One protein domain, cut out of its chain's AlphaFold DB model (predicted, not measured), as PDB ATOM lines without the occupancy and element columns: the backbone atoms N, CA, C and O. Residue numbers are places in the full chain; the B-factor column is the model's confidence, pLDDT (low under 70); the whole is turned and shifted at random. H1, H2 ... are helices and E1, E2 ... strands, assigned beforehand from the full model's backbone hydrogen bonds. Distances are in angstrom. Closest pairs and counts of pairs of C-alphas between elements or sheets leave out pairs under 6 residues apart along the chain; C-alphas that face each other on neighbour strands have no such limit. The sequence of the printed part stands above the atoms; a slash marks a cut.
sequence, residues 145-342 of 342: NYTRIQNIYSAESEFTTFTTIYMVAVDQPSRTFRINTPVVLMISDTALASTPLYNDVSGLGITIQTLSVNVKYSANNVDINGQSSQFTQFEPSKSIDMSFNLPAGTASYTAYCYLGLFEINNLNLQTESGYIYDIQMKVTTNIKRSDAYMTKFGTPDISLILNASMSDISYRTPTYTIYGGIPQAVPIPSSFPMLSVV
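Overview. This is residues 145 to 342 of the 342 residues of an uncharacterized protein of viral metagenome (UniProt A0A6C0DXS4). This is a long, slender, loose sandwich of two twisted sheets, only partly face to face: the three strands E2, E7 and E4 cover one face of a larger branched sheet built round the two very long strands E3 and E6. H2 and the long stretch after it loop over the other side of the larger sheet, and the small H1 sits near one end of the rod. The printed part has 198 residues with nine named strands and two named helices, in the order E1 E2 E3 E4 E5 E6 E7 H1 E8 H2 E9; the smaller sheet runs E2 E7 E4, and the neighbour pairs in both sheets are antiparallel. The class is mostly strand, though under half of the residues are in named elements. The whole is compact, with a radius of gyration of the C-alphas of 19.0 A, and spans 65 by 30 by 29 A.

Along the chain. Begin with the branched sheet and find C-alpha 174 at (-24.339, 22.532, -31.456); from there E3, residues 174 to 190, runs 49.0 A. E6, residues 252 to 270, starts at C-alpha 252 at (-46.155, 36.770, 10.346) and is 47.1 A long, and it bends by 70 degrees at residue 266. In the same sheet look for E8 at residues 301 to 306, 16.4 A long, E1 at 152 to 155, E5 at 228 to 231 and E9 at 339 to 341, which ends at C-alpha 341 at (-31.258, 31.189, -30.559). In the other sheet, E7, residues 276 to 289, is 42.2 A long, E4, residues 204 to 217, is 38.9 A, and E2, residues 160 to 167, is 20.8 A. H1 is residues 291 to 294 and H2 residues 310 to 313.

Arrangement. Look first at E3, which has E6 on one side, beside residues 174 to 190, and E8 and E9 on the other side. With E6 it is antiparallel at 167 degrees, and N 177 and O 267 are within hydrogen-bond range at 2.8 A. E8 is beside residues 183 to 188, with N 186 and O 303 2.8 A apart; E9 is beside residues 176 to 179, with N 178 and O 340 2.8 A apart. E8 has E3 on one side and the edge strand E1 on the other side, beside residues 303 to 306, with N 154 and O 304 within hydrogen-bond range at 2.8 A. E5 and E6 form a hairpin over a long link, with N 230 and O 263 at 3.0 A. In the smaller sheet E7 is the inner strand: N 282 and O 212 of E4 are 2.8 A apart, and N 165 of E2 and O 277 are 2.8 A apart. Between the sheets, the closest C-alphas of E2 and E8 are those of Phe 162 and Leu 306, 6.4 A apart, and those of E7 and E8 are Val 283 and Leu 304, 7.9 A. E4 and E6 are only just apart, at 8.1 A. H1 is only just not on the smaller sheet, with 4 pairs of C-alphas within 10 A; H2 is on neither sheet. Both helices are too short for an O i to N i+4 pair; the one O i to N i+3 pair is within range in H1 but not in H2.

Size, cuts and confidence. The C-alphas of Asp 171 and Thr 195, the two farthest apart, are 65.5 A apart. The printed part has no cut, and it ends at residue 342, the chain's last. The long links are E3 to E4, E5 to E6 and H2 to E9. Short pairings tie residues 240 to 241 to residues 205 to 206 of E4, and residues 200 to 201 to 244 to 245. The mean pLDDT of the printed part is 78.8; look with caution at residues 193 to 199, 233, 236 to 237 and 310 to 337, which are under 70.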
ATOM      1  N   ASN A 145     -38.100  22.271 -28.342       86.38
ATOM      2  CA  ASN A 145     -39.246  22.621 -27.512       86.38
ATOM      3  C   ASN A 145     -38.773  22.828 -26.070       86.38
ATOM      4  O   ASN A 145     -37.689  22.382 -25.709       86.38
ATOM      5  N   TYR A 146     -39.556  23.499 -25.234       88.19
ATOM      6  CA  TYR A 146     -39.206  23.690 -23.832       88.19
ATOM      7  C   TYR A 146     -40.428  23.668 -22.920       88.19
ATOM      8  O   TYR A 146     -41.544  24.004 -23.322       88.19
ATOM      9  N   THR A 147     -40.227  23.270 -21.665       87.94
ATOM     10  CA  THR A 147     -41.277  23.344 -20.643       87.94
ATOM     11  C   THR A 147     -41.362  24.748 -20.060       87.94
ATOM     12  O   THR A 147     -40.354  25.380 -19.740       87.94
ATOM     13  N   ARG A 148     -42.595  25.227 -19.881       75.12
ATOM     14  CA  ARG A 148     -42.897  26.518 -19.257       75.12
ATOM     15  C   ARG A 148     -43.813  26.308 -18.057       75.12
ATOM     16  O   ARG A 148     -45.016  26.538 -18.137       75.12
ATOM     17  N   ILE A 149     -43.240  25.821 -16.960       83.56
ATOM     18  CA  ILE A 149     -43.944  25.724 -15.675       83.56
ATOM     19  C   ILE A 149     -43.768  27.064 -14.963       83.56
ATOM     20  O   ILE A 149     -42.646  27.541 -14.826       83.56
ATOM     21  N   GLN A 150     -44.864  27.696 -14.561       87.06
ATOM     22  CA  GLN A 150     -44.832  29.001 -13.897       87.06
ATOM     23  C   GLN A 150     -44.660  28.851 -12.383       87.06
ATOM     24  O   GLN A 150     -45.032  27.825 -11.818       87.06
ATOM     25  N   ASN A 151     -44.137  29.900 -11.744       86.38
ATOM     26  CA  ASN A 151     -44.079  30.056 -10.286       86.38
ATOM     27  C   ASN A 151     -43.387  28.894  -9.556       86.38
ATOM     28  O   ASN A 151     -43.921  28.310  -8.613       86.38
ATOM     29  N   ILE A 152     -42.182  28.553 -10.009       90.00
ATOM     30  CA  ILE A 152     -41.373  27.480  -9.429       90.00
ATOM     31  C   ILE A 152     -40.596  28.037  -8.239       90.00
ATOM     32  O   ILE A 152     -39.780  28.943  -8.403       90.00
ATOM     33  N   TYR A 153     -40.829  27.477  -7.057       89.25
ATOM     34  CA  TYR A 153     -40.136  27.869  -5.834       89.25
ATOM     35  C   TYR A 153     -38.755  27.219  -5.771       89.25
ATOM     36  O   TYR A 153     -38.634  26.000  -5.877       89.25
ATOM     37  N   SER A 154     -37.725  28.036  -5.575       90.50
ATOM     38  CA  SER A 154     -36.359  27.606  -5.303       90.50
ATOM     39  C   SER A 154     -35.994  27.988  -3.881       90.50
ATOM     40  O   SER A 154     -36.006  29.174  -3.539       90.50
ATOM     41  N   ALA A 155     -35.634  26.990  -3.078       86.62
ATOM     42  CA  ALA A 155     -35.026  27.212  -1.776       86.62
ATOM     43  C   ALA A 155     -33.645  27.872  -1.930       86.62
ATOM     44  O   ALA A 155     -33.015  27.815  -2.995       86.62
ATOM     45  N   GLU A 156     -33.184  28.517  -0.862       83.56
ATOM     46  CA  GLU A 156     -31.839  29.073  -0.806       83.56
ATOM     47  C   GLU A 156     -30.777  27.965  -0.886       83.56
ATOM     48  O   GLU A 156     -30.913  26.901  -0.290       83.56
ATOM     49  N   SER A 157     -29.688  28.227  -1.616       85.94
ATOM     50  CA  SER A 157     -28.532  27.331  -1.765       85.94
ATOM     51  C   SER A 157     -28.796  25.977  -2.445       85.94
ATOM     52  O   SER A 157     -27.877  25.159  -2.535       85.94
ATOM     53  N   GLU A 158     -29.978  25.759  -3.028       89.88
ATOM     54  CA  GLU A 158     -30.313  24.546  -3.782       89.88
ATOM     55  C   GLU A 158     -30.488  24.809  -5.285       89.88
ATOM     56  O   GLU A 158     -30.907  25.887  -5.706       89.88
ATOM     57  N   PHE A 159     -30.140  23.819  -6.118       92.19
ATOM     58  CA  PHE A 159     -30.380  23.883  -7.561       92.19
ATOM     59  C   PHE A 159     -31.803  23.443  -7.890       92.19
ATOM     60  O   PHE A 159     -32.142  22.268  -7.748       92.19
ATOM     61  N   THR A 160     -32.584  24.366  -8.442       93.38
ATOM     62  CA  THR A 160     -33.966  24.116  -8.852       93.38
ATOM     63  C   THR A 160     -34.086  24.158 -10.368       93.38
ATOM     64  O   THR A 160     -33.677  25.131 -11.006       93.38
ATOM     65  N   THR A 161     -34.652  23.104 -10.963       93.12
ATOM     66  CA  THR A 161     -34.942  23.057 -12.403       93.12
ATOM     67  C   THR A 161     -36.136  23.949 -12.714       93.12
ATOM     68  O   THR A 161     -37.232  23.692 -12.220       93.12
ATOM     69  N   PHE A 162     -35.943  24.964 -13.558       91.75
ATOM     70  CA  PHE A 162     -37.026  25.879 -13.941       91.75
ATOM     71  C   PHE A 162     -37.490  25.718 -15.390       91.75
ATOM     72  O   PHE A 162     -38.587  26.147 -15.746       91.75
ATOM     73  N   THR A 163     -36.690  25.079 -16.237       92.44
ATOM     74  CA  THR A 163     -37.109  24.689 -17.583       92.44
ATOM     75  C   THR A 163     -36.328  23.481 -18.059       92.44
ATOM     76  O   THR A 163     -35.203  23.230 -17.627       92.44
ATOM     77  N   THR A 164     -36.942  22.746 -18.969       92.00
ATOM     78  CA  THR A 164     -36.343  21.628 -19.679       92.00
ATOM     79  C   THR A 164     -36.418  21.924 -21.166       92.00
ATOM     80  O   THR A 164     -37.503  22.227 -21.659       92.00
ATOM     81  N   ILE A 165     -35.300  21.795 -21.878       91.50
ATOM     82  CA  ILE A 165     -35.206  21.959 -23.331       91.50
ATOM     83  C   ILE A 165     -35.134  20.574 -23.977       91.50
ATOM     84  O   ILE A 165     -34.326  19.741 -23.574       91.50
ATOM     85  N   TYR A 166     -35.966  20.347 -24.987       89.31
ATOM     86  CA  TYR A 166     -36.061  19.119 -25.771       89.31
ATOM     87  C   TYR A 166     -35.564  19.395 -27.185       89.31
ATOM     88  O   TYR A 166     -36.159  20.210 -27.892       89.31
ATOM     89  N   MET A 167     -34.517  18.698 -27.617       89.00
ATOM     90  CA  MET A 167     -34.014  18.759 -28.987       89.00
ATOM     91  C   MET A 167     -34.764  17.740 -29.847       89.00
ATOM     92  O   MET A 167     -34.717  16.534 -29.606       89.00
ATOM     93  N   VAL A 168     -35.491  18.227 -30.846       82.75
ATOM     94  CA  VAL A 168     -36.389  17.421 -31.683       82.75
ATOM     95  C   VAL A 168     -35.750  17.136 -33.038       82.75
ATOM     96  O   VAL A 168     -35.720  15.983 -33.469       82.75
ATOM     97  N   ALA A 169     -35.199  18.158 -33.696       78.31
ATOM     98  CA  ALA A 169     -34.581  18.021 -35.010       78.31
ATOM     99  C   ALA A 169     -33.196  18.665 -35.042       78.31
ATOM    100  O   ALA A 169     -33.005  19.778 -34.554       78.31
ATOM    101  N   VAL A 170     -32.256  17.953 -35.660       75.94
ATOM    102  CA  VAL A 170     -30.867  18.392 -35.814       75.94
ATOM    103  C   VAL A 170     -30.763  19.311 -37.023       75.94
ATOM    104  O   VAL A 170     -31.205  18.947 -38.113       75.94
ATOM    105  N   ASP A 171     -30.144  20.472 -36.847       75.75
ATOM    106  CA  ASP A 171     -29.705  21.326 -37.955       75.75
ATOM    107  C   ASP A 171     -28.184  21.535 -37.961       75.75
ATOM    108  O   ASP A 171     -27.560  21.555 -39.020       75.75
ATOM    109  N   GLN A 172     -27.589  21.639 -36.777       84.94
ATOM    110  CA  GLN A 172     -26.165  21.796 -36.510       84.94
ATOM    111  C   GLN A 172     -25.754  20.845 -35.371       84.94
ATOM    112  O   GLN A 172     -26.626  20.344 -34.657       84.94
ATOM    113  N   PRO A 173     -24.453  20.548 -35.191       87.81
ATOM    114  CA  PRO A 173     -23.998  19.728 -34.066       87.81
ATOM    115  C   PRO A 173     -24.252  20.415 -32.716       87.81
ATOM    116  O   PRO A 173     -24.691  19.769 -31.770       87.81
ATOM    117  N   SER A 174     -24.059  21.733 -32.646       89.94
ATOM    118  CA  SER A 174     -24.339  22.532 -31.456       89.94
ATOM    119  C   SER A 174     -24.916  23.894 -31.814       89.94
ATOM    120  O   SER A 174     -24.645  24.432 -32.890       89.94
ATOM    121  N   ARG A 175     -25.686  24.467 -30.891       90.31
ATOM    122  CA  ARG A 175     -26.320  25.781 -31.021       90.31
ATOM    123  C   ARG A 175     -26.201  26.569 -29.727       90.31
ATOM    124  O   ARG A 175     -26.287  26.017 -28.632       90.31
ATOM    125  N   THR A 176     -26.093  27.883 -29.882       91.75
ATOM    126  CA  THR A 176     -26.078  28.830 -28.772       91.75
ATOM    127  C   THR A 176     -27.483  29.339 -28.484       91.75
ATOM    128  O   THR A 176     -28.151  29.916 -29.344       91.75
ATOM    129  N   PHE A 177     -27.918  29.152 -27.246       91.62
ATOM    130  CA  PHE A 177     -29.213  29.580 -26.751       91.62
ATOM    131  C   PHE A 177     -29.079  30.783 -25.817       91.62
ATOM    132  O   PHE A 177     -28.081  30.966 -25.111       91.62
ATOM    133  N   ARG A 178     -30.139  31.585 -25.798       91.88
ATOM    134  CA  ARG A 178     -30.423  32.606 -24.798       91.88
ATOM    135  C   ARG A 178     -31.702  32.213 -24.068       91.88
ATOM    136  O   ARG A 178     -32.697  31.888 -24.717       91.88
ATOM    137  N   ILE A 179     -31.667  32.245 -22.737       91.88
ATOM    138  CA  ILE A 179     -32.822  31.952 -21.884       91.88
ATOM    139  C   ILE A 179     -33.148  33.165 -21.032       91.88
ATOM    140  O   ILE A 179     -32.281  33.652 -20.314       91.88
ATOM    141  N   ASN A 180     -34.408  33.590 -21.047       90.44
ATOM    142  CA  ASN A 180     -34.895  34.714 -20.260       90.44
ATOM    143  C   ASN A 180     -35.999  34.239 -19.306       90.44
ATOM    144  O   ASN A 180     -36.967  33.622 -19.747       90.44
ATOM    145  N   THR A 181     -35.890  34.540 -18.011       88.88
ATOM    146  CA  THR A 181     -36.918  34.212 -17.006       88.88
ATOM    147  C   THR A 181     -37.124  35.354 -16.006       88.88
ATOM    148  O   THR A 181     -36.146  35.879 -15.481       88.88
ATOM    149  N   PRO A 182     -38.368  35.738 -15.673       88.19
ATOM    150  CA  PRO A 182     -38.650  36.631 -14.559       88.19
ATOM    151  C   PRO A 182     -38.396  35.913 -13.236       88.19
ATOM    152  O   PRO A 182     -38.751  34.740 -13.071       88.19
ATOM    153  N   VAL A 183     -37.800  36.640 -12.296       87.06
ATOM    154  CA  VAL A 183     -37.474  36.132 -10.964       87.06
ATOM    155  C   VAL A 183     -38.040  37.073  -9.909       87.06
ATOM    156  O   VAL A 183     -37.894  38.293  -9.992       87.06
ATOM    157  N   VAL A 184     -38.681  36.498  -8.898       85.69
ATOM    158  CA  VAL A 184     -39.181  37.216  -7.723       85.69
ATOM    159  C   VAL A 184     -38.506  36.646  -6.483       85.69
ATOM    160  O   VAL A 184     -38.434  35.436  -6.317       85.69
ATOM    161  N   LEU A 185     -38.022  37.518  -5.612       85.69
ATOM    162  CA  LEU A 185     -37.567  37.183  -4.272       85.69
ATOM    163  C   LEU A 185     -38.778  37.122  -3.342       85.69
ATOM    164  O   LEU A 185     -39.522  38.098  -3.241       85.69
ATOM    165  N   MET A 186     -38.978  35.990  -2.680       86.50
ATOM    166  CA  MET A 186     -39.987  35.798  -1.643       86.50
ATOM    167  C   MET A 186     -39.296  35.711  -0.287       86.50
ATOM    168  O   MET A 186     -38.331  34.964  -0.122       86.50
ATOM    169  N   ILE A 187     -39.800  36.475   0.676       86.25
ATOM    170  CA  ILE A 187     -39.261  36.542   2.034       86.25
ATOM    171  C   ILE A 187     -40.406  36.356   3.010       86.25
ATOM    172  O   ILE A 187     -41.422  37.037   2.887       86.25
ATOM    173  N   SER A 188     -40.236  35.492   3.998       86.94
ATOM    174  CA  SER A 188     -41.218  35.288   5.058       86.94
ATOM    175  C   SER A 188     -40.557  35.221   6.422       86.94
ATOM    176  O   SER A 188     -39.463  34.689   6.552       86.94
ATOM    177  N   ASP A 189     -41.217  35.755   7.443       87.81
ATOM    178  CA  ASP A 189     -40.755  35.656   8.829       87.81
ATOM    179  C   ASP A 189     -41.958  35.663   9.783       87.81
ATOM    180  O   ASP A 189     -43.085  36.025   9.412       87.81
ATOM    181  N   THR A 190     -41.709  35.268  11.026       84.94
ATOM    182  CA  THR A 190     -42.677  35.236  12.123       84.94
ATOM    183  C   THR A 190     -42.198  36.124  13.268       84.94
ATOM    184  O   THR A 190     -41.005  36.210  13.566       84.94
ATOM    185  N   ALA A 191     -43.130  36.842  13.889       82.81
ATOM    186  CA  ALA A 191     -42.831  37.725  15.007       82.81
ATOM    187  C   ALA A 191     -42.421  36.915  16.247       82.81
ATOM    188  O   ALA A 191     -42.948  35.830  16.509       82.81
ATOM    189  N   LEU A 192     -41.504  37.464  17.043       84.38
ATOM    190  CA  LEU A 192     -41.079  36.852  18.300       84.38
ATOM    191  C   LEU A 192     -42.188  36.972  19.365       84.38
ATOM    192  O   LEU A 192     -42.831  38.010  19.507       84.38
ATOM    193  N   ALA A 193     -42.404  35.904  20.138       65.31
ATOM    194  CA  ALA A 193     -43.588  35.697  20.985       65.31
ATOM    195  C   ALA A 193     -43.754  36.641  22.204       65.31
ATOM    196  O   ALA A 193     -44.696  36.467  22.978       65.31
ATOM    197  N   SER A 194     -42.861  37.609  22.429       53.81
ATOM    198  CA  SER A 194     -42.745  38.326  23.711       53.81
ATOM    199  C   SER A 194     -43.205  39.791  23.727       53.81
ATOM    200  O   SER A 194     -43.121  40.421  24.779       53.81
ATOM    201  N   THR A 195     -43.712  40.353  22.629       52.00
ATOM    202  CA  THR A 195     -44.041  41.793  22.547       52.00
ATOM    203  C   THR A 195     -45.148  42.082  21.526       52.00
ATOM    204  O   THR A 195     -45.399  41.251  20.654       52.00
ATOM    205  N   PRO A 196     -45.884  43.210  21.652       55.19
ATOM    206  CA  PRO A 196     -47.090  43.444  20.869       55.19
ATOM    207  C   PRO A 196     -46.771  43.468  19.377       55.19
ATOM    208  O   PRO A 196     -45.749  43.995  18.948       55.19
ATOM    209  N   LEU A 197     -47.699  42.892  18.624       62.69
ATOM    210  CA  LEU A 197     -47.744  42.785  17.174       62.69
ATOM    211  C   LEU A 197     -47.226  44.078  16.516       62.69
ATOM    212  O   LEU A 197     -47.828  45.138  16.677       62.69
ATOM    213  N   TYR A 198     -46.077  43.990  15.841       63.88
ATOM    214  CA  TYR A 198     -45.360  45.152  15.317       63.88
ATOM    215  C   TYR A 198     -45.980  45.670  14.017       63.88
ATOM    216  O   TYR A 198     -46.434  44.898  13.174       63.88
ATOM    217  N   ASN A 199     -45.944  46.994  13.845       69.88
ATOM    218  CA  ASN A 199     -46.519  47.682  12.683       69.88
ATOM    219  C   ASN A 199     -45.475  47.985  11.599       69.88
ATOM    220  O   ASN A 199     -45.792  48.625  10.599       69.88
ATOM    221  N   ASP A 200     -44.219  47.585  11.796       77.88
ATOM    222  CA  ASP A 200     -43.123  47.901  10.888       77.88
ATOM    223  C   ASP A 200     -42.060  46.797  10.846       77.88
ATOM    224  O   ASP A 200     -41.588  46.290  11.866       77.88
ATOM    225  N   VAL A 201     -41.658  46.469   9.625       77.25
ATOM    226  CA  VAL A 201     -40.449  45.730   9.283       77.25
ATOM    227  C   VAL A 201     -39.443  46.779   8.836       77.25
ATOM    228  O   VAL A 201     -39.614  47.395   7.789       77.25
ATOM    229  N   SER A 202     -38.422  47.042   9.644       82.88
ATOM    230  CA  SER A 202     -37.412  48.062   9.357       82.88
ATOM    231  C   SER A 202     -36.000  47.515   9.551       82.88
ATOM    232  O   SER A 202     -35.737  46.719  10.452       82.88
ATOM    233  N   GLY A 203     -35.077  47.923   8.674       82.12
ATOM    234  CA  GLY A 203     -33.668  47.533   8.763       82.12
ATOM    235  C   GLY A 203     -33.392  46.081   8.359       82.12
ATOM    236  O   GLY A 203     -32.494  45.456   8.929       82.12
ATOM    237  N   LEU A 204     -34.159  45.564   7.394       84.75
ATOM    238  CA  LEU A 204     -33.886  44.312   6.692       84.75
ATOM    239  C   LEU A 204     -33.275  44.622   5.320       84.75
ATOM    240  O   LEU A 204     -33.937  45.184   4.450       84.75
ATOM    241  N   GLY A 205     -32.017  44.237   5.129       85.00
ATOM    242  CA  GLY A 205     -31.312  44.343   3.856       85.00
ATOM    243  C   GLY A 205     -30.950  42.965   3.314       85.00
ATOM    244  O   GLY A 205     -30.367  42.159   4.035       85.00
ATOM    245  N   ILE A 206     -31.250  42.698   2.044       86.38
ATOM    246  CA  ILE A 206     -30.894  41.432   1.387       86.38
ATOM    247  C   ILE A 206     -29.989  41.720   0.198       86.38
ATOM    248  O   ILE A 206     -30.265  42.601  -0.606       86.38
ATOM    249  N   THR A 207     -28.885  40.989   0.078       86.50
ATOM    250  CA  THR A 207     -27.975  41.073  -1.075       86.50
ATOM    251  C   THR A 207     -27.873  39.708  -1.739       86.50
ATOM    252  O   THR A 207     -27.759  38.703  -1.042       86.50
ATOM    253  N   ILE A 208     -27.881  39.645  -3.071       85.19
ATOM    254  CA  ILE A 208     -27.656  38.384  -3.784       85.19
ATOM    255  C   ILE A 208     -26.145  38.178  -3.896       85.19
ATOM    256  O   ILE A 208     -25.468  38.901  -4.619       85.19
ATOM    257  N   GLN A 209     -25.599  37.209  -3.159       83.56
ATOM    258  CA  GLN A 209     -24.157  36.942  -3.172       83.56
ATOM    259  C   GLN A 209     -23.738  36.255  -4.464       83.56
ATOM    260  O   GLN A 209     -22.806  36.690  -5.136       83.56
ATOM    261  N   THR A 210     -24.411  35.153  -4.790       82.81
ATOM    262  CA  THR A 210     -24.106  34.358  -5.974       82.81
ATOM    263  C   THR A 210     -25.385  33.862  -6.615       82.81
ATOM    264  O   THR A 210     -26.347  33.484  -5.943       82.81
ATOM    265  N   LEU A 211     -25.373  33.858  -7.942       84.25
ATOM    266  CA  LEU A 211     -26.390  33.237  -8.765       84.25
ATOM    267  C   LEU A 211     -25.674  32.272  -9.698       84.25
ATOM    268  O   LEU A 211     -24.799  32.668 -10.463       84.25
ATOM    269  N   SER A 212     -25.990  30.992  -9.576       88.62
ATOM    270  CA  SER A 212     -25.335  29.931 -10.328       88.62
ATOM    271  C   SER A 212     -26.344  29.246 -11.228       88.62
ATOM    272  O   SER A 212     -27.428  28.864 -10.790       88.62
ATOM    273  N   VAL A 213     -25.959  29.052 -12.482       92.19
ATOM    274  CA  VAL A 213     -26.699  28.242 -13.447       92.19
ATOM    275  C   VAL A 213     -26.019  26.885 -13.539       92.19
ATOM    276  O   VAL A 213     -24.794  26.797 -13.510       92.19
ATOM    277  N   ASN A 214     -26.811  25.825 -13.639       94.38
ATOM    278  CA  ASN A 214     -26.328  24.494 -13.972       94.38
ATOM    279  C   ASN A 214     -27.208  23.907 -15.070       94.38
ATOM    280  O   ASN A 214     -28.408  24.175 -15.119       94.38
ATOM    281  N   VAL A 215     -26.622  23.093 -15.935       95.31
ATOM    282  CA  VAL A 215     -27.362  22.366 -16.962       95.31
ATOM    283  C   VAL A 215     -27.096  20.891 -16.783       95.31
ATOM    284  O   VAL A 215     -25.946  20.465 -16.724       95.31
ATOM    285  N   LYS A 216     -28.165  20.104 -16.701       93.50
ATOM    286  CA  LYS A 216     -28.073  18.650 -16.634       93.50
ATOM    287  C   LYS A 216     -28.489  18.022 -17.945       93.50
ATOM    288  O   LYS A 216     -29.510  18.385 -18.519       93.50
ATOM    289  N   TYR A 217     -27.718  17.037 -18.376       91.31
ATOM    290  CA  TYR A 217     -28.111  16.074 -19.391       91.31
ATOM    291  C   TYR A 217     -28.252  14.726 -18.695       91.31
ATOM    292  O   TYR A 217     -27.261  14.120 -18.278       91.31
ATOM    293  N   SER A 218     -29.497  14.270 -18.531       84.94
ATOM    294  CA  SER A 218     -29.814  13.132 -17.659       84.94
ATOM    295  C   SER A 218     -29.313  13.390 -16.221       84.94
ATOM    296  O   SER A 218     -29.666  14.412 -15.632       84.94
ATOM    297  N   ALA A 219     -28.482  12.516 -15.649       83.12
ATOM    298  CA  ALA A 219     -27.923  12.679 -14.305       83.12
ATOM    299  C   ALA A 219     -26.651  13.548 -14.253       83.12
ATOM    300  O   ALA A 219     -26.235  13.960 -13.169       83.12
ATOM    301  N   ASN A 220     -26.036  13.834 -15.404       88.19
ATOM    302  CA  ASN A 220     -24.717  14.451 -15.482       88.19
ATOM    303  C   ASN A 220     -24.799  15.957 -15.734       88.19
ATOM    304  O   ASN A 220     -25.672  16.427 -16.462       88.19
ATOM    305  N   ASN A 221     -23.846  16.702 -15.175       91.38
ATOM    306  CA  ASN A 221     -23.695  18.122 -15.478       91.38
ATOM    307  C   ASN A 221     -23.059  18.298 -16.863       91.38
ATOM    308  O   ASN A 221     -22.120  17.589 -17.226       91.38
ATOM    309  N   VAL A 222     -23.585  19.253 -17.617       92.81
ATOM    310  CA  VAL A 222     -23.062  19.689 -18.908       92.81
ATOM    311  C   VAL A 222     -22.107  20.842 -18.660       92.81
ATOM    312  O   VAL A 222     -22.397  21.736 -17.866       92.81
ATOM    313  N   ASP A 223     -20.971  20.824 -19.347       90.31
ATOM    314  CA  ASP A 223     -20.046  21.944 -19.310       90.31
ATOM    315  C   ASP A 223     -20.645  23.148 -20.056       90.31
ATOM    316  O   ASP A 223     -20.979  23.060 -21.236       90.31
ATOM    317  N   ILE A 224     -20.801  24.264 -19.343       88.81
ATOM    318  CA  ILE A 224     -21.396  25.514 -19.837       88.81
ATOM    319  C   ILE A 224     -20.368  26.651 -19.888       88.81
ATOM    320  O   ILE A 224     -20.700  27.824 -19.710       88.81
ATOM    321  N   ASN A 225     -19.102  26.308 -20.124       83.62
ATOM    322  CA  ASN A 225     -18.019  27.268 -20.308       83.62
ATOM    323  C   ASN A 225     -18.367  28.355 -21.348       83.62
ATOM    324  O   ASN A 225     -18.802  28.065 -22.461       83.62
ATOM    325  N   GLY A 226     -18.158  29.623 -20.979       80.62
ATOM    326  CA  GLY A 226     -18.447  30.789 -21.831       80.62
ATOM    327  C   GLY A 226     -19.875  31.342 -21.729       80.62
ATOM    328  O   GLY A 226     -20.165  32.384 -22.322       80.62
ATOM    329  N   GLN A 227     -20.748  30.696 -20.951       89.31
ATOM    330  CA  GLN A 227     -22.061  31.226 -20.583       89.31
ATOM    331  C   GLN A 227     -21.909  32.517 -19.755       89.31
ATOM    332  O   GLN A 227     -21.021  32.623 -18.910       89.31
ATOM    333  N   SER A 228     -22.789  33.498 -19.973       87.88
ATOM    334  CA  SER A 228     -22.881  34.700 -19.130       87.88
ATOM    335  C   SER A 228     -24.301  34.920 -18.629       87.88
ATOM    336  O   SER A 228     -25.264  34.883 -19.394       87.88
ATOM    337  N   SER A 229     -24.460  35.086 -17.318       87.31
ATOM    338  CA  SER A 229     -25.759  35.255 -16.670       87.31
ATOM    339  C   SER A 229     -25.856  36.603 -15.970       87.31
ATOM    340  O   SER A 229     -24.934  37.000 -15.263       87.31
ATOM    341  N   GLN A 230     -26.967  37.310 -16.161       84.81
ATOM    342  CA  GLN A 230     -27.177  38.627 -15.561       84.81
ATOM    343  C   GLN A 230     -28.660  38.940 -15.384       84.81
ATOM    344  O   GLN A 230     -29.514  38.418 -16.099       84.81
ATOM    345  N   PHE A 231     -28.965  39.838 -14.455       80.81
ATOM    346  CA  PHE A 231     -30.259  40.503 -14.419       80.81
ATOM    347  C   PHE A 231     -30.229  41.732 -15.325       80.81
ATOM    348  O   PHE A 231     -29.242  42.455 -15.381       80.81
ATOM    349  N   THR A 232     -31.329  41.988 -16.023       72.81
ATOM    350  CA  THR A 232     -31.461  43.170 -16.898       72.81
ATOM    351  C   THR A 232     -31.799  44.449 -16.138       72.81
ATOM    352  O   THR A 232     -31.574  45.544 -16.644       72.81
ATOM    353  N   GLN A 233     -32.388  44.318 -14.947       65.81
ATOM    354  CA  GLN A 233     -32.988  45.426 -14.191       65.81
ATOM    355  C   GLN A 233     -32.475  45.521 -12.748       65.81
ATOM    356  O   GLN A 233     -32.839  46.451 -12.028       65.81
ATOM    357  N   PHE A 234     -31.644  44.571 -12.316       70.31
ATOM    358  CA  PHE A 234     -31.161  44.464 -10.947       70.31
ATOM    359  C   PHE A 234     -29.661  44.174 -10.929       70.31
ATOM    360  O   PHE A 234     -29.155  43.428 -11.757       70.31
ATOM    361  N   GLU A 235     -28.964  44.745  -9.954       73.12
ATOM    362  CA  GLU A 235     -27.535  44.522  -9.739       73.12
ATOM    363  C   GLU A 235     -27.358  43.634  -8.498       73.12
ATOM    364  O   GLU A 235     -27.660  44.102  -7.396       73.12
ATOM    365  N   PRO A 236     -26.870  42.381  -8.625       67.69
ATOM    366  CA  PRO A 236     -26.768  41.427  -7.513       67.69
ATOM    367  C   PRO A 236     -26.054  41.949  -6.261       67.69
ATOM    368  O   PRO A 236     -26.448  41.635  -5.138       67.69
ATOM    369  N   SER A 237     -25.037  42.793  -6.451       69.38
ATOM    370  CA  SER A 237     -24.223  43.381  -5.382       69.38
ATOM    371  C   SER A 237     -24.909  44.526  -4.628       69.38
ATOM    372  O   SER A 237     -24.400  44.977  -3.598       69.38
ATOM    373  N   LYS A 238     -26.063  45.006  -5.105       73.94
ATOM    374  CA  LYS A 238     -26.826  46.067  -4.452       73.94
ATOM    375  C   LYS A 238     -27.742  45.468  -3.387       73.94
ATOM    376  O   LYS A 238     -28.539  44.576  -3.665       73.94
ATOM    377  N   SER A 239     -27.657  45.996  -2.167       76.69
ATOM    378  CA  SER A 239     -28.593  45.626  -1.103       76.69
ATOM    379  C   SER A 239     -30.002  46.090  -1.468       76.69
ATOM    380  O   SER A 239     -30.221  47.271  -1.740       76.69
ATOM    381  N   ILE A 240     -30.947  45.160  -1.430       79.25
ATOM    382  CA  ILE A 240     -32.382  45.404  -1.502       79.25
ATOM    383  C   ILE A 240     -32.835  45.786  -0.097       79.25
ATOM    384  O   ILE A 240     -32.624  45.022   0.846       79.25
ATOM    385  N   ASP A 241     -33.420  46.972   0.043       78.31
ATOM    386  CA  ASP A 241     -34.100  47.369   1.273       78.31
ATOM    387  C   ASP A 241     -35.514  46.782   1.270       78.31
ATOM    388  O   ASP A 241     -36.316  47.049   0.371       78.31
ATOM    389  N   MET A 242     -35.791  45.953   2.272       74.44
ATOM    390  CA  MET A 242     -37.062  45.258   2.458       74.44
ATOM    391  C   MET A 242     -37.852  45.849   3.627       74.44
ATOM    392  O   MET A 242     -38.583  45.133   4.307       74.44
ATOM    393  N   SER A 243     -37.699  47.148   3.883       77.19
ATOM    394  CA  SER A 243     -38.435  47.830   4.944       77.19
ATOM    395  C   SER A 243     -39.861  48.195   4.502       77.19
ATOM    396  O   SER A 243     -40.059  48.810   3.454       77.19
ATOM    397  N   PHE A 244     -40.867  47.829   5.298       77.62
ATOM    398  CA  PHE A 244     -42.281  48.095   5.028       77.62
ATOM    399  C   PHE A 244     -43.136  48.119   6.301       77.62
ATOM    400  O   PHE A 244     -42.746  47.596   7.338       77.62
ATOM    401  N   ASN A 245     -44.338  48.694   6.222       80.19
ATOM    402  CA  ASN A 245     -45.259  48.760   7.359       80.19
ATOM    403  C   ASN A 245     -46.247  47.596   7.355       80.19
ATOM    404  O   ASN A 245     -46.918  47.352   6.359       80.19
ATOM    405  N   LEU A 246     -46.387  46.926   8.489       75.31
ATOM    406  CA  LEU A 246     -47.387  45.894   8.705       75.31
ATOM    407  C   LEU A 246     -48.639  46.471   9.372       75.31
ATOM    408  O   LEU A 246     -48.557  47.404  10.172       75.31
ATOM    409  N   PRO A 247     -49.820  45.908   9.095       73.69
ATOM    410  CA  PRO A 247     -51.015  46.233   9.855       73.69
ATOM    411  C   PRO A 247     -50.871  45.826  11.314       73.69
ATOM    412  O   PRO A 247     -50.248  44.809  11.640       73.69
ATOM    413  N   ALA A 248     -51.486  46.621  12.186       70.81
ATOM    414  CA  ALA A 248     -51.501  46.331  13.607       70.81
ATOM    415  C   ALA A 248     -52.089  44.948  13.848       70.81
ATOM    416  O   ALA A 248     -53.167  44.625  13.354       70.81
ATOM    417  N   GLY A 249     -51.364  44.128  14.598       70.69
ATOM    418  CA  GLY A 249     -51.815  42.775  14.871       70.69
ATOM    419  C   GLY A 249     -51.143  41.667  14.053       70.69
ATOM    420  O   GLY A 249     -51.561  40.517  14.157       70.69
ATOM    421  N   THR A 250     -50.128  41.973  13.239       72.62
ATOM    422  CA  THR A 250     -49.500  40.979  12.355       72.62
ATOM    423  C   THR A 250     -48.487  40.095  13.094       72.62
ATOM    424  O   THR A 250     -47.513  40.590  13.654       72.62
ATOM    425  N   ALA A 251     -48.704  38.773  13.069       77.38
ATOM    426  CA  ALA A 251     -47.821  37.771  13.685       77.38
ATOM    427  C   ALA A 251     -46.804  37.151  12.706       77.38
ATOM    428  O   ALA A 251     -45.831  36.531  13.126       77.38
ATOM    429  N   SER A 252     -47.021  37.301  11.402       81.88
ATOM    430  CA  SER A 252     -46.155  36.770  10.346       81.88
ATOM    431  C   SER A 252     -46.363  37.552   9.061       81.88
ATOM    432  O   SER A 252     -47.474  38.025   8.811       81.88
ATOM    433  N   TYR A 253     -45.345  37.627   8.215       79.38
ATOM    434  CA  TYR A 253     -45.466  38.277   6.914       79.38
ATOM    435  C   TYR A 253     -44.879  37.428   5.793       79.38
ATOM    436  O   TYR A 253     -44.040  36.555   6.008       79.38
ATOM    437  N   THR A 254     -45.309  37.714   4.566       83.00
ATOM    438  CA  THR A 254     -44.653  37.241   3.348       83.00
ATOM    439  C   THR A 254     -44.589  38.395   2.359       83.00
ATOM    440  O   THR A 254     -45.614  38.945   1.968       83.00
ATOM    441  N   ALA A 255     -43.377  38.780   1.981       77.44
ATOM    442  CA  ALA A 255     -43.101  39.879   1.073       77.44
ATOM    443  C   ALA A 255     -42.526  39.352  -0.245       77.44
ATOM    444  O   ALA A 255     -41.803  38.356  -0.275       77.44
ATOM    445  N   TYR A 256     -42.831  40.062  -1.330       80.88
ATOM    446  CA  TYR A 256     -42.376  39.736  -2.677       80.88
ATOM    447  C   TYR A 256     -41.648  40.938  -3.277       80.88
ATOM    448  O   TYR A 256     -42.188  42.042  -3.311       80.88
ATOM    449  N   CYS A 257     -40.441  40.723  -3.789       79.69
ATOM    450  CA  CYS A 257     -39.664  41.729  -4.503       79.69
ATOM    451  C   CYS A 257     -39.332  41.212  -5.905       79.69
ATOM    452  O   CYS A 257     -38.697  40.171  -6.064       79.69
ATOM    453  N   TYR A 258     -39.788  41.913  -6.943       82.50
ATOM    454  CA  TYR A 258     -39.475  41.538  -8.319       82.50
ATOM    455  C   TYR A 258     -38.048  41.962  -8.668       82.50
ATOM    456  O   TYR A 258     -37.736  43.148  -8.643       82.50
ATOM    457  N   LEU A 259     -37.196  40.994  -9.013       79.38
ATOM    458  CA  LEU A 259     -35.782  41.222  -9.334       79.38
ATOM    459  C   LEU A 259     -35.550  41.530 -10.823       79.38
ATOM    460  O   LEU A 259     -34.433  41.832 -11.231       79.38
ATOM    461  N   GLY A 260     -36.591  41.444 -11.652       79.81
ATOM    462  CA  GLY A 260     -36.484  41.640 -13.093       79.81
ATOM    463  C   GLY A 260     -36.335  40.338 -13.878       79.81
ATOM    464  O   GLY A 260     -36.558  39.231 -13.377       79.81
ATOM    465  N   LEU A 261     -35.962  40.489 -15.152       85.00
ATOM    466  CA  LEU A 261     -35.652  39.369 -16.034       85.00
ATOM    467  C   LEU A 261     -34.199  38.950 -15.841       85.00
ATOM    468  O   LEU A 261     -33.283  39.760 -16.022       85.00
ATOM    469  N   PHE A 262     -34.017  37.680 -15.510       88.38
ATOM    470  CA  PHE A 262     -32.742  36.995 -15.531       88.38
ATOM    471  C   PHE A 262     -32.482  36.427 -16.923       88.38
ATOM    472  O   PHE A 262     -33.322  35.709 -17.471       88.38
ATOM    473  N   GLU A 263     -31.318  36.742 -17.479       91.25
ATOM    474  CA  GLU A 263     -30.878  36.288 -18.792       91.25
ATOM    475  C   GLU A 263     -29.667  35.371 -18.664       91.25
ATOM    476  O   GLU A 263     -28.666  35.720 -18.040       91.25
ATOM    477  N   ILE A 264     -29.750  34.216 -19.310       92.62
ATOM    478  CA  ILE A 264     -28.659  33.275 -19.536       92.62
ATOM    479  C   ILE A 264     -28.281  33.422 -21.003       92.62
ATOM    480  O   ILE A 264     -29.031  33.013 -21.885       92.62
ATOM    481  N   ASN A 265     -27.122  34.006 -21.265       92.56
ATOM    482  CA  ASN A 265     -26.581  34.210 -22.598       92.56
ATOM    483  C   ASN A 265     -25.472  33.203 -22.903       92.56
ATOM    484  O   ASN A 265     -24.829  32.676 -21.993       92.56
ATOM    485  N   ASN A 266     -25.235  32.982 -24.196       92.00
ATOM    486  CA  ASN A 266     -24.162  32.135 -24.716       92.00
ATOM    487  C   ASN A 266     -24.218  30.672 -24.239       92.00
ATOM    488  O   ASN A 266     -23.181  30.039 -24.046       92.00
ATOM    489  N   LEU A 267     -25.420  30.119 -24.046       93.00
ATOM    490  CA  LEU A 267     -25.574  28.730 -23.624       93.00
ATOM    491  C   LEU A 267     -25.418  27.788 -24.825       93.00
ATOM    492  O   LEU A 267     -26.381  27.546 -25.552       93.00
ATOM    493  N   ASN A 268     -24.215  27.267 -25.050       93.12
ATOM    494  CA  ASN A 268     -23.945  26.336 -26.144       93.12
ATOM    495  C   ASN A 268     -24.354  24.903 -25.765       93.12
ATOM    496  O   ASN A 268     -23.774  24.315 -24.856       93.12
ATOM    497  N   LEU A 269     -25.334  24.336 -26.470       92.19
ATOM    498  CA  LEU A 269     -25.828  22.973 -26.251       92.19
ATOM    499  C   LEU A 269     -25.708  22.157 -27.536       92.19
ATOM    500  O   LEU A 269     -25.858  22.690 -28.635       92.19
ATOM    501  N   GLN A 270     -25.476  20.851 -27.400       90.88
ATOM    502  CA  GLN A 270     -25.515  19.940 -28.542       90.88
ATOM    503  C   GLN A 270     -26.971  19.747 -28.980       90.88
ATOM    504  O   GLN A 270     -27.874  19.641 -28.152       90.88
ATOM    505  N   THR A 271     -27.206  19.715 -30.286       89.25
ATOM    506  CA  THR A 271     -28.556  19.704 -30.874       89.25
ATOM    507  C   THR A 271     -28.908  18.378 -31.539       89.25
ATOM    508  O   THR A 271     -29.780  18.324 -32.404       89.25
ATOM    509  N   GLU A 272     -28.258  17.289 -31.121       87.12
ATOM    510  CA  GLU A 272     -28.622  15.938 -31.543       87.12
ATOM    511  C   GLU A 272     -30.070  15.595 -31.151       87.12
ATOM    512  O   GLU A 272     -30.574  15.969 -30.089       87.12
ATOM    513  N   SER A 273     -30.768  14.881 -32.037       83.31
ATOM    514  CA  SER A 273     -32.185  14.569 -31.847       83.31
ATOM    515  C   SER A 273     -32.371  13.657 -30.636       83.31
ATOM    516  O   SER A 273     -31.699  12.633 -30.500       83.31
ATOM    517  N   GLY A 274     -33.308  14.024 -29.764       81.88
ATOM    518  CA  GLY A 274     -33.608  13.303 -28.534       81.88
ATOM    519  C   GLY A 274     -32.812  13.762 -27.316       81.88
ATOM    520  O   GLY A 274     -33.016  13.204 -26.242       81.88
ATOM    521  N   TYR A 275     -31.939  14.766 -27.447       89.00
ATOM    522  CA  TYR A 275     -31.243  15.330 -26.295       89.00
ATOM    523  C   TYR A 275     -32.197  16.180 -25.453       89.00
ATOM    524  O   TYR A 275     -32.897  17.051 -25.971       89.00
ATOM    525  N   ILE A 276     -32.208  15.937 -24.143       91.38
ATOM    526  CA  ILE A 276     -33.015  16.687 -23.181       91.38
ATOM    527  C   ILE A 276     -32.108  17.271 -22.106       91.38
ATOM    528  O   ILE A 276     -31.362  16.543 -21.439       91.38
ATOM    529  N   TYR A 277     -32.229  18.583 -21.927       93.31
ATOM    530  CA  TYR A 277     -31.457  19.367 -20.976       93.31
ATOM    531  C   TYR A 277     -32.351  19.970 -19.904       93.31
ATOM    532  O   TYR A 277     -33.323  20.648 -20.224       93.31
ATOM    533  N   ASP A 278     -31.992  19.782 -18.639       93.94
ATOM    534  CA  ASP A 278     -32.645  20.432 -17.506       93.94
ATOM    535  C   ASP A 278     -31.817  21.641 -17.069       93.94
ATOM    536  O   ASP A 278     -30.662  21.506 -16.662       93.94
ATOM    537  N   ILE A 279     -32.409  22.828 -17.166       94.56
ATOM    538  CA  ILE A 279     -31.766  24.087 -16.804       94.56
ATOM    539  C   ILE A 279     -32.128  24.407 -15.358       94.56
ATOM    540  O   ILE A 279     -33.304  24.542 -15.001       94.56
ATOM    541  N   GLN A 280     -31.100  24.518 -14.528       93.88
ATOM    542  CA  GLN A 280     -31.214  24.708 -13.094       93.88
ATOM    543  C   GLN A 280     -30.600  26.035 -12.665       93.88
ATOM    544  O   GLN A 280     -29.613  26.500 -13.237       93.88
ATOM    545  N   MET A 281     -31.164  26.616 -11.614       91.44
ATOM    546  CA  MET A 281     -30.662  27.832 -10.991       91.44
ATOM    547  C   MET A 281     -30.508  27.616  -9.491       91.44
ATOM    548  O   MET A 281     -31.335  26.948  -8.877       91.44
ATOM    549  N   LYS A 282     -29.452  28.190  -8.920       90.69
ATOM    550  CA  LYS A 282     -29.217  28.276  -7.482       90.69
ATOM    551  C   LYS A 282     -28.900  29.715  -7.116       90.69
ATOM    552  O   LYS A 282     -28.088  30.351  -7.787       90.69
ATOM    553  N   VAL A 283     -29.482  30.191  -6.024       87.69
ATOM    554  CA  VAL A 283     -29.164  31.493  -5.437       87.69
ATOM    555  C   VAL A 283     -28.572  31.320  -4.047       87.69
ATOM    556  O   VAL A 283     -28.982  30.433  -3.303       87.69
ATOM    557  N   THR A 284     -27.636  32.193  -3.698       89.25
ATOM    558  CA  THR A 284     -27.152  32.365  -2.326       89.25
ATOM    559  C   THR A 284     -27.330  33.824  -1.947       89.25
ATOM    560  O   THR A 284     -26.893  34.707  -2.697       89.25
ATOM    561  N   THR A 285     -27.963  34.100  -0.812       89.06
ATOM    562  CA  THR A 285     -28.215  35.468  -0.360       89.06
ATOM    563  C   THR A 285     -27.405  35.817   0.887       89.06
ATOM    564  O   THR A 285     -26.835  34.965   1.561       89.06
ATOM    565  N   ASN A 286     -27.277  37.112   1.158       89.06
ATOM    566  CA  ASN A 286     -26.755  37.642   2.407       89.06
ATOM    567  C   ASN A 286     -27.842  38.475   3.068       89.06
ATOM    568  O   ASN A 286     -28.361  39.403   2.441       89.06
ATOM    569  N   ILE A 287     -28.126  38.191   4.332       88.88
ATOM    570  CA  ILE A 287     -29.156  38.875   5.102       88.88
ATOM    571  C   ILE A 287     -28.475  39.782   6.121       88.88
ATOM    572  O   ILE A 287     -27.760  39.328   7.014       88.88
ATOM    573  N   LYS A 288     -28.724  41.083   6.007       89.06
ATOM    574  CA  LYS A 288     -28.329  42.089   6.988       89.06
ATOM    575  C   LYS A 288     -29.559  42.501   7.781       89.06
ATOM    576  O   LYS A 288     -30.529  42.993   7.212       89.06
ATOM    577  N   ARG A 289     -29.507  42.306   9.096       90.69
ATOM    578  CA  ARG A 289     -30.578  42.665  10.029       90.69
ATOM    579  C   ARG A 289     -30.048  43.697  11.010       90.69
ATOM    580  O   ARG A 289     -28.962  43.518  11.557       90.69
ATOM    581  N   SER A 290     -30.796  44.773  11.202       89.62
ATOM    582  CA  SER A 290     -30.535  45.734  12.274       89.62
ATOM    583  C   SER A 290     -30.969  45.176  13.634       89.62
ATOM    584  O   SER A 290     -31.829  44.297  13.698       89.62
ATOM    585  N   ASP A 291     -30.462  45.742  14.730       86.88
ATOM    586  CA  ASP A 291     -30.930  45.397  16.083       86.88
ATOM    587  C   ASP A 291     -32.442  45.647  16.245       86.88
ATOM    588  O   ASP A 291     -33.156  44.883  16.899       86.88
ATOM    589  N   ALA A 292     -32.967  46.678  15.574       84.00
ATOM    590  CA  ALA A 292     -34.396  46.982  15.548       84.00
ATOM    591  C   ALA A 292     -35.227  45.888  14.855       84.00
ATOM    592  O   ALA A 292     -36.365  45.658  15.251       84.00
ATOM    593  N   TYR A 293     -34.668  45.192  13.862       87.12
ATOM    594  CA  TYR A 293     -35.312  44.033  13.241       87.12
ATOM    595  C   TYR A 293     -35.269  42.820  14.177       87.12
ATOM    596  O   TYR A 293     -36.292  42.188  14.429       87.12
ATOM    597  N   MET A 294     -34.090  42.532  14.737       87.62
ATOM    598  CA  MET A 294     -33.827  41.356  15.581       87.62
ATOM    599  C   MET A 294     -34.650  41.320  16.874       87.62
ATOM    600  O   MET A 294     -34.843  40.259  17.458       87.62
ATOM    601  N   THR A 295     -35.123  42.476  17.343       85.94
ATOM    602  CA  THR A 295     -36.015  42.571  18.512       85.94
ATOM    603  C   THR A 295     -37.470  42.222  18.193       85.94
ATOM    604  O   THR A 295     -38.243  41.967  19.114       85.94
ATOM    605  N   LYS A 296     -37.849  42.206  16.908       84.62
ATOM    606  CA  LYS A 296     -39.231  42.028  16.438       84.62
ATOM    607  C   LYS A 296     -39.444  40.685  15.747       84.62
ATOM    608  O   LYS A 296     -40.467  40.036  15.964       84.62
ATOM    609  N   PHE A 297     -38.476  40.281  14.929       85.75
ATOM    610  CA  PHE A 297     -38.544  39.123  14.042       85.75
ATOM    611  C   PHE A 297     -37.308  38.235  14.196       85.75
ATOM    612  O   PHE A 297     -36.266  38.666  14.698       85.75
ATOM    613  N   GLY A 298     -37.451  36.978  13.780       86.12
ATOM    614  CA  GLY A 298     -36.397  35.980  13.835       86.12
ATOM    615  C   GLY A 298     -35.426  36.076  12.659       86.12
ATOM    616  O   GLY A 298     -34.893  37.136  12.319       86.12
ATOM    617  N   THR A 299     -35.108  34.919  12.084       88.12
ATOM    618  CA  THR A 299     -34.347  34.834  10.835       88.12
ATOM    619  C   THR A 299     -35.343  34.608   9.709       88.12
ATOM    620  O   THR A 299     -36.045  33.602   9.765       88.12
ATOM    621  N   PRO A 300     -35.401  35.503   8.707       88.69
ATOM    622  CA  PRO A 300     -36.361  35.354   7.633       88.69
ATOM    623  C   PRO A 300     -35.977  34.188   6.726       88.69
ATOM    624  O   PRO A 300     -34.806  34.011   6.385       88.69
ATOM    625  N   ASP A 301     -36.990  33.454   6.286       88.94
ATOM    626  CA  ASP A 301     -36.881  32.451   5.240       88.94
ATOM    627  C   ASP A 301     -36.890  33.141   3.875       88.94
ATOM    628  O   ASP A 301     -37.769  33.957   3.573       88.94
ATOM    629  N   ILE A 302     -35.910  32.806   3.037       87.94
ATOM    630  CA  ILE A 302     -35.738  33.382   1.704       87.94
ATOM    631  C   ILE A 302     -35.879  32.294   0.645       87.94
ATOM    632  O   ILE A 302     -35.303  31.211   0.735       87.94
ATOM    633  N   SER A 303     -36.626  32.609  -0.406       88.56
ATOM    634  CA  SER A 303     -36.756  31.757  -1.584       88.56
ATOM    635  C   SER A 303     -36.912  32.594  -2.849       88.56
ATOM    636  O   SER A 303     -37.264  33.774  -2.802       88.56
ATOM    637  N   LEU A 304     -36.643  31.990  -4.003       88.88
ATOM    638  CA  LEU A 304     -36.953  32.593  -5.297       88.88
ATOM    639  C   LEU A 304     -38.172  31.937  -5.916       88.88
ATOM    640  O   LEU A 304     -38.374  30.733  -5.803       88.88
ATOM    641  N   ILE A 305     -38.928  32.730  -6.657       89.50
ATOM    642  CA  ILE A 305     -39.965  32.269  -7.563       89.50
ATOM    643  C   ILE A 305     -39.441  32.481  -8.982       89.50
ATOM    644  O   ILE A 305     -39.274  33.614  -9.440       89.50
ATOM    645  N   LEU A 306     -39.153  31.373  -9.660       90.06
ATOM    646  CA  LEU A 306     -38.699  31.307 -11.046       90.06
ATOM    647  C   LEU A 306     -39.905  31.181 -11.982       90.06
ATOM    648  O   LEU A 306     -40.951  30.652 -11.595       90.06
ATOM    649  N   ASN A 307     -39.774  31.660 -13.223       88.69
ATOM    650  CA  ASN A 307     -40.887  31.785 -14.170       88.69
ATOM    651  C   ASN A 307     -42.108  32.490 -13.550       88.69
ATOM    652  O   ASN A 307     -43.249  32.059 -13.749       88.69
ATOM    653  N   ALA A 308     -41.861  33.541 -12.763       84.94
ATOM    654  CA  ALA A 308     -42.903  34.293 -12.076       84.94
ATOM    655  C   ALA A 308     -43.969  34.823 -13.057       84.94
ATOM    656  O   ALA A 308     -43.633  35.397 -14.096       84.94
ATOM    657  N   SER A 309     -45.252  34.656 -12.722       79.50
ATOM    658  CA  SER A 309     -46.383  35.193 -13.492       79.50
ATOM    659  C   SER A 309     -47.312  36.045 -12.617       79.50
ATOM    660  O   SER A 309     -47.569  35.736 -11.452       79.50
ATOM    661  N   MET A 310     -47.824  37.153 -13.176       59.53
ATOM    662  CA  MET A 310     -48.661  38.115 -12.435       59.53
ATOM    663  C   MET A 310     -49.963  37.525 -11.885       59.53
ATOM    664  O   MET A 310     -50.443  38.000 -10.856       59.53
ATOM    665  N   SER A 311     -50.546  36.534 -12.565       55.34
ATOM    666  CA  SER A 311     -51.864  35.988 -12.223       55.34
ATOM    667  C   SER A 311     -51.871  35.147 -10.951       55.34
ATOM    668  O   SER A 311     -52.926  34.999 -10.359       55.34
ATOM    669  N   ASP A 312     -50.735  34.615 -10.504       49.19
ATOM    670  CA  ASP A 312     -50.726  33.669  -9.379       49.19
ATOM    671  C   ASP A 312     -50.181  34.302  -8.094       49.19
ATOM    672  O   ASP A 312     -50.649  33.991  -6.999       49.19
ATOM    673  N   ILE A 313     -49.237  35.241  -8.222       50.62
ATOM    674  CA  ILE A 313     -48.646  35.966  -7.084       50.62
ATOM    675  C   ILE A 313     -49.673  36.919  -6.447       50.62
ATOM    676  O   ILE A 313     -49.641  37.157  -5.244       50.62
ATOM    677  N   SER A 314     -50.635  37.417  -7.231       42.81
ATOM    678  CA  SER A 314     -51.725  38.271  -6.744       42.81
ATOM    679  C   SER A 314     -52.877  37.493  -6.077       42.81
ATOM    680  O   SER A 314     -53.512  38.026  -5.167       42.81
ATOM    681  N   TYR A 315     -53.122  36.230  -6.457       31.75
ATOM    682  CA  TYR A 315     -54.268  35.431  -5.983       31.75
ATOM    683  C   TYR A 315     -53.975  34.512  -4.781       31.75
ATOM    684  O   TYR A 315     -54.913  34.042  -4.144       31.75
ATOM    685  N   ARG A 316     -52.707  34.264  -4.417       35.50
ATOM    686  CA  ARG A 316     -52.329  33.465  -3.226       35.50
ATOM    687  C   ARG A 316     -52.223  34.278  -1.919       35.50
ATOM    688  O   ARG A 316     -51.442  33.932  -1.039       35.50
ATOM    689  N   THR A 317     -53.010  35.342  -1.770       34.03
ATOM    690  CA  THR A 317     -53.141  36.106  -0.512       34.03
ATOM    691  C   THR A 317     -54.317  35.556   0.321       34.03
ATOM    692  O   THR A 317     -55.276  35.044  -0.253       34.03
ATOM    693  N   PRO A 318     -54.233  35.543   1.666       34.75
ATOM    694  CA  PRO A 318     -54.012  36.719   2.507       34.75
ATOM    695  C   PRO A 318     -52.607  36.663   3.124       34.75
ATOM    696  O   PRO A 318     -52.176  35.624   3.606       34.75
ATOM    697  N   THR A 319     -51.795  37.719   3.142       36.03
ATOM    698  CA  THR A 319     -51.870  38.808   4.129       36.03
ATOM    699  C   THR A 319     -50.788  39.830   3.712       36.03
ATOM    700  O   THR A 319     -49.606  39.540   3.821       36.03
ATOM    701  N   TYR A 320     -51.214  40.972   3.156       40.88
ATOM    702  CA  TYR A 320     -50.459  42.195   2.791       40.88
ATOM    703  C   TYR A 320     -49.234  42.082   1.852       40.88
ATOM    704  O   TYR A 320     -48.128  41.731   2.244       40.88
ATOM    705  N   THR A 321     -49.425  42.515   0.601       38.00
ATOM    706  CA  THR A 321     -48.370  42.729  -0.405       38.00
ATOM    707  C   THR A 321     -47.761  44.123  -0.246       38.00
ATOM    708  O   THR A 321     -48.486  45.113  -0.355       38.00
ATOM    709  N   ILE A 322     -46.444  44.228  -0.037       41.09
ATOM    710  CA  ILE A 322     -45.735  45.517  -0.054       41.09
ATOM    711  C   ILE A 322     -44.551  45.438  -1.012       41.09
ATOM    712  O   ILE A 322     -43.707  44.549  -0.909       41.09
ATOM    713  N   TYR A 323     -44.524  46.364  -1.971       41.97
ATOM    714  CA  TYR A 323     -43.473  46.489  -2.974       41.97
ATOM    715  C   TYR A 323     -42.226  47.120  -2.338       41.97
ATOM    716  O   TYR A 323     -42.170  48.335  -2.152       41.97
ATOM    717  N   GLY A 324     -41.239  46.290  -1.994       36.06
ATOM    718  CA  GLY A 324     -39.885  46.737  -1.646       36.06
ATOM    719  C   GLY A 324     -39.212  47.438  -2.833       36.06
ATOM    720  O   GLY A 324     -39.415  47.061  -3.989       36.06
ATOM    721  N   GLY A 325     -38.465  48.503  -2.543       31.92
ATOM    722  CA  GLY A 325     -38.120  49.571  -3.480       31.92
ATOM    723  C   GLY A 325     -37.244  49.179  -4.673       31.92
ATOM    724  O   GLY A 325     -36.030  49.024  -4.557       31.92
ATOM    725  N   ILE A 326     -37.849  49.203  -5.859       34.00
ATOM    726  CA  ILE A 326     -37.214  49.673  -7.099       34.00
ATOM    727  C   ILE A 326     -37.986  50.946  -7.506       34.00
ATOM    728  O   ILE A 326     -39.210  50.950  -7.361       34.00
ATOM    729  N   PRO A 327     -37.347  52.033  -7.995       33.16
ATOM    730  CA  PRO A 327     -38.013  53.324  -8.236       33.16
ATOM    731  C   PRO A 327     -39.171  53.320  -9.244       33.16
ATOM    732  O   PRO A 327     -39.803  54.354  -9.431       33.16
ATOM    733  N   GLN A 328     -39.477  52.196  -9.886       37.62
ATOM    734  CA  GLN A 328     -40.732  51.973 -10.592       37.62
ATOM    735  C   GLN A 328     -41.125  50.514 -10.378       37.62
ATOM    736  O   GLN A 328     -40.300  49.624 -10.583       37.62
ATOM    737  N   ALA A 329     -42.365  50.255  -9.963       45.22
ATOM    738  CA  ALA A 329     -42.925  48.910  -9.958       45.22
ATOM    739  C   ALA A 329     -42.994  48.424 -11.414       45.22
ATOM    740  O   ALA A 329     -43.976  48.671 -12.111       45.22
ATOM    741  N   VAL A 330     -41.918  47.806 -11.906       49.69
ATOM    742  CA  VAL A 330     -41.910  47.205 -13.237       49.69
ATOM    743  C   VAL A 330     -42.861  46.015 -13.176       49.69
ATOM    744  O   VAL A 330     -42.629  45.096 -12.385       49.69
ATOM    745  N   PRO A 331     -43.950  46.011 -13.958       56.81
ATOM    746  CA  PRO A 331     -44.866  44.890 -13.953       56.81
ATOM    747  C   PRO A 331     -44.142  43.635 -14.463       56.81
ATOM    748  O   PRO A 331     -43.497  43.663 -15.512       56.81
ATOM    749  N   ILE A 332     -44.259  42.525 -13.725       62.81
ATOM    750  CA  ILE A 332     -43.890  41.189 -14.205       62.81
ATOM    751  C   ILE A 332     -44.582  40.964 -15.567       62.81
ATOM    752  O   ILE A 332     -45.802  41.121 -15.661       62.81
ATOM    753  N   PRO A 333     -43.854  40.604 -16.636       59.50
ATOM    754  CA  PRO A 333     -44.460  40.403 -17.947       59.50
ATOM    755  C   PRO A 333     -45.490  39.266 -17.927       59.50
ATOM    756  O   PRO A 333     -45.209  38.173 -17.436       59.50
ATOM    757  N   SER A 334     -46.663  39.480 -18.529       56.44
ATOM    758  CA  SER A 334     -47.679  38.427 -18.714       56.44
ATOM    759  C   SER A 334     -47.206  37.314 -19.664       56.44
ATOM    760  O   SER A 334     -47.634  36.163 -19.568       56.44
ATOM    761  N   SER A 335     -46.270  37.633 -20.558       59.19
ATOM    762  CA  SER A 335     -45.588  36.685 -21.436       59.19
ATOM    763  C   SER A 335     -44.180  37.170 -21.767       59.19
ATOM    764  O   SER A 335     -43.975  38.363 -21.970       59.19
ATOM    765  N   PHE A 336     -43.231  36.244 -21.877       61.31
ATOM    766  CA  PHE A 336     -41.867  36.516 -22.323       61.31
ATOM    767  C   PHE A 336     -41.390  35.340 -23.191       61.31
ATOM    768  O   PHE A 336     -41.741  34.192 -22.884       61.31
ATOM    769  N   PRO A 337     -40.634  35.589 -24.278       60.69
ATOM    770  CA  PRO A 337     -39.970  34.524 -25.014       60.69
ATOM    771  C   PRO A 337     -38.870  33.952 -24.117       60.69
ATOM    772  O   PRO A 337     -37.854  34.594 -23.875       60.69
ATOM    773  N   MET A 338     -39.120  32.768 -23.562       75.56
ATOM    774  CA  MET A 338     -38.215  32.166 -22.586       75.56
ATOM    775  C   MET A 338     -36.929  31.651 -23.222       75.56
ATOM    776  O   MET A 338     -35.901  31.651 -22.563       75.56
ATOM    777  N   LEU A 339     -36.985  31.214 -24.478       80.44
ATOM    778  CA  LEU A 339     -35.868  30.613 -25.193       80.44
ATOM    779  C   LEU A 339     -35.763  31.230 -26.586       80.44
ATOM    780  O   LEU A 339     -36.751  31.273 -27.324       80.44
ATOM    781  N   SER A 340     -34.565  31.660 -26.959       81.31
ATOM    782  CA  SER A 340     -34.227  32.111 -28.311       81.31
ATOM    783  C   SER A 340     -32.845  31.605 -28.716       81.31
ATOM    784  O   SER A 340     -31.999  31.360 -27.860       81.31
ATOM    785  N   VAL A 341     -32.597  31.475 -30.016       77.12
ATOM    786  CA  VAL A 341     -31.258  31.189 -30.559       77.12
ATOM    787  C   VAL A 341     -30.572  32.510 -30.890       77.12
ATOM    788  O   VAL A 341     -31.238  33.427 -31.375       77.12
ATOM    789  N   VAL A 342     -29.279  32.609 -30.576       76.75
ATOM    790  CA  VAL A 342     -28.439  33.799 -30.817       76.75
ATOM    791  C   VAL A 342     -27.556  33.589 -32.034       76.75
ATOM    792  O   VAL A 342     -27.012  32.469 -32.171       76.75
TER     793      VAL A 342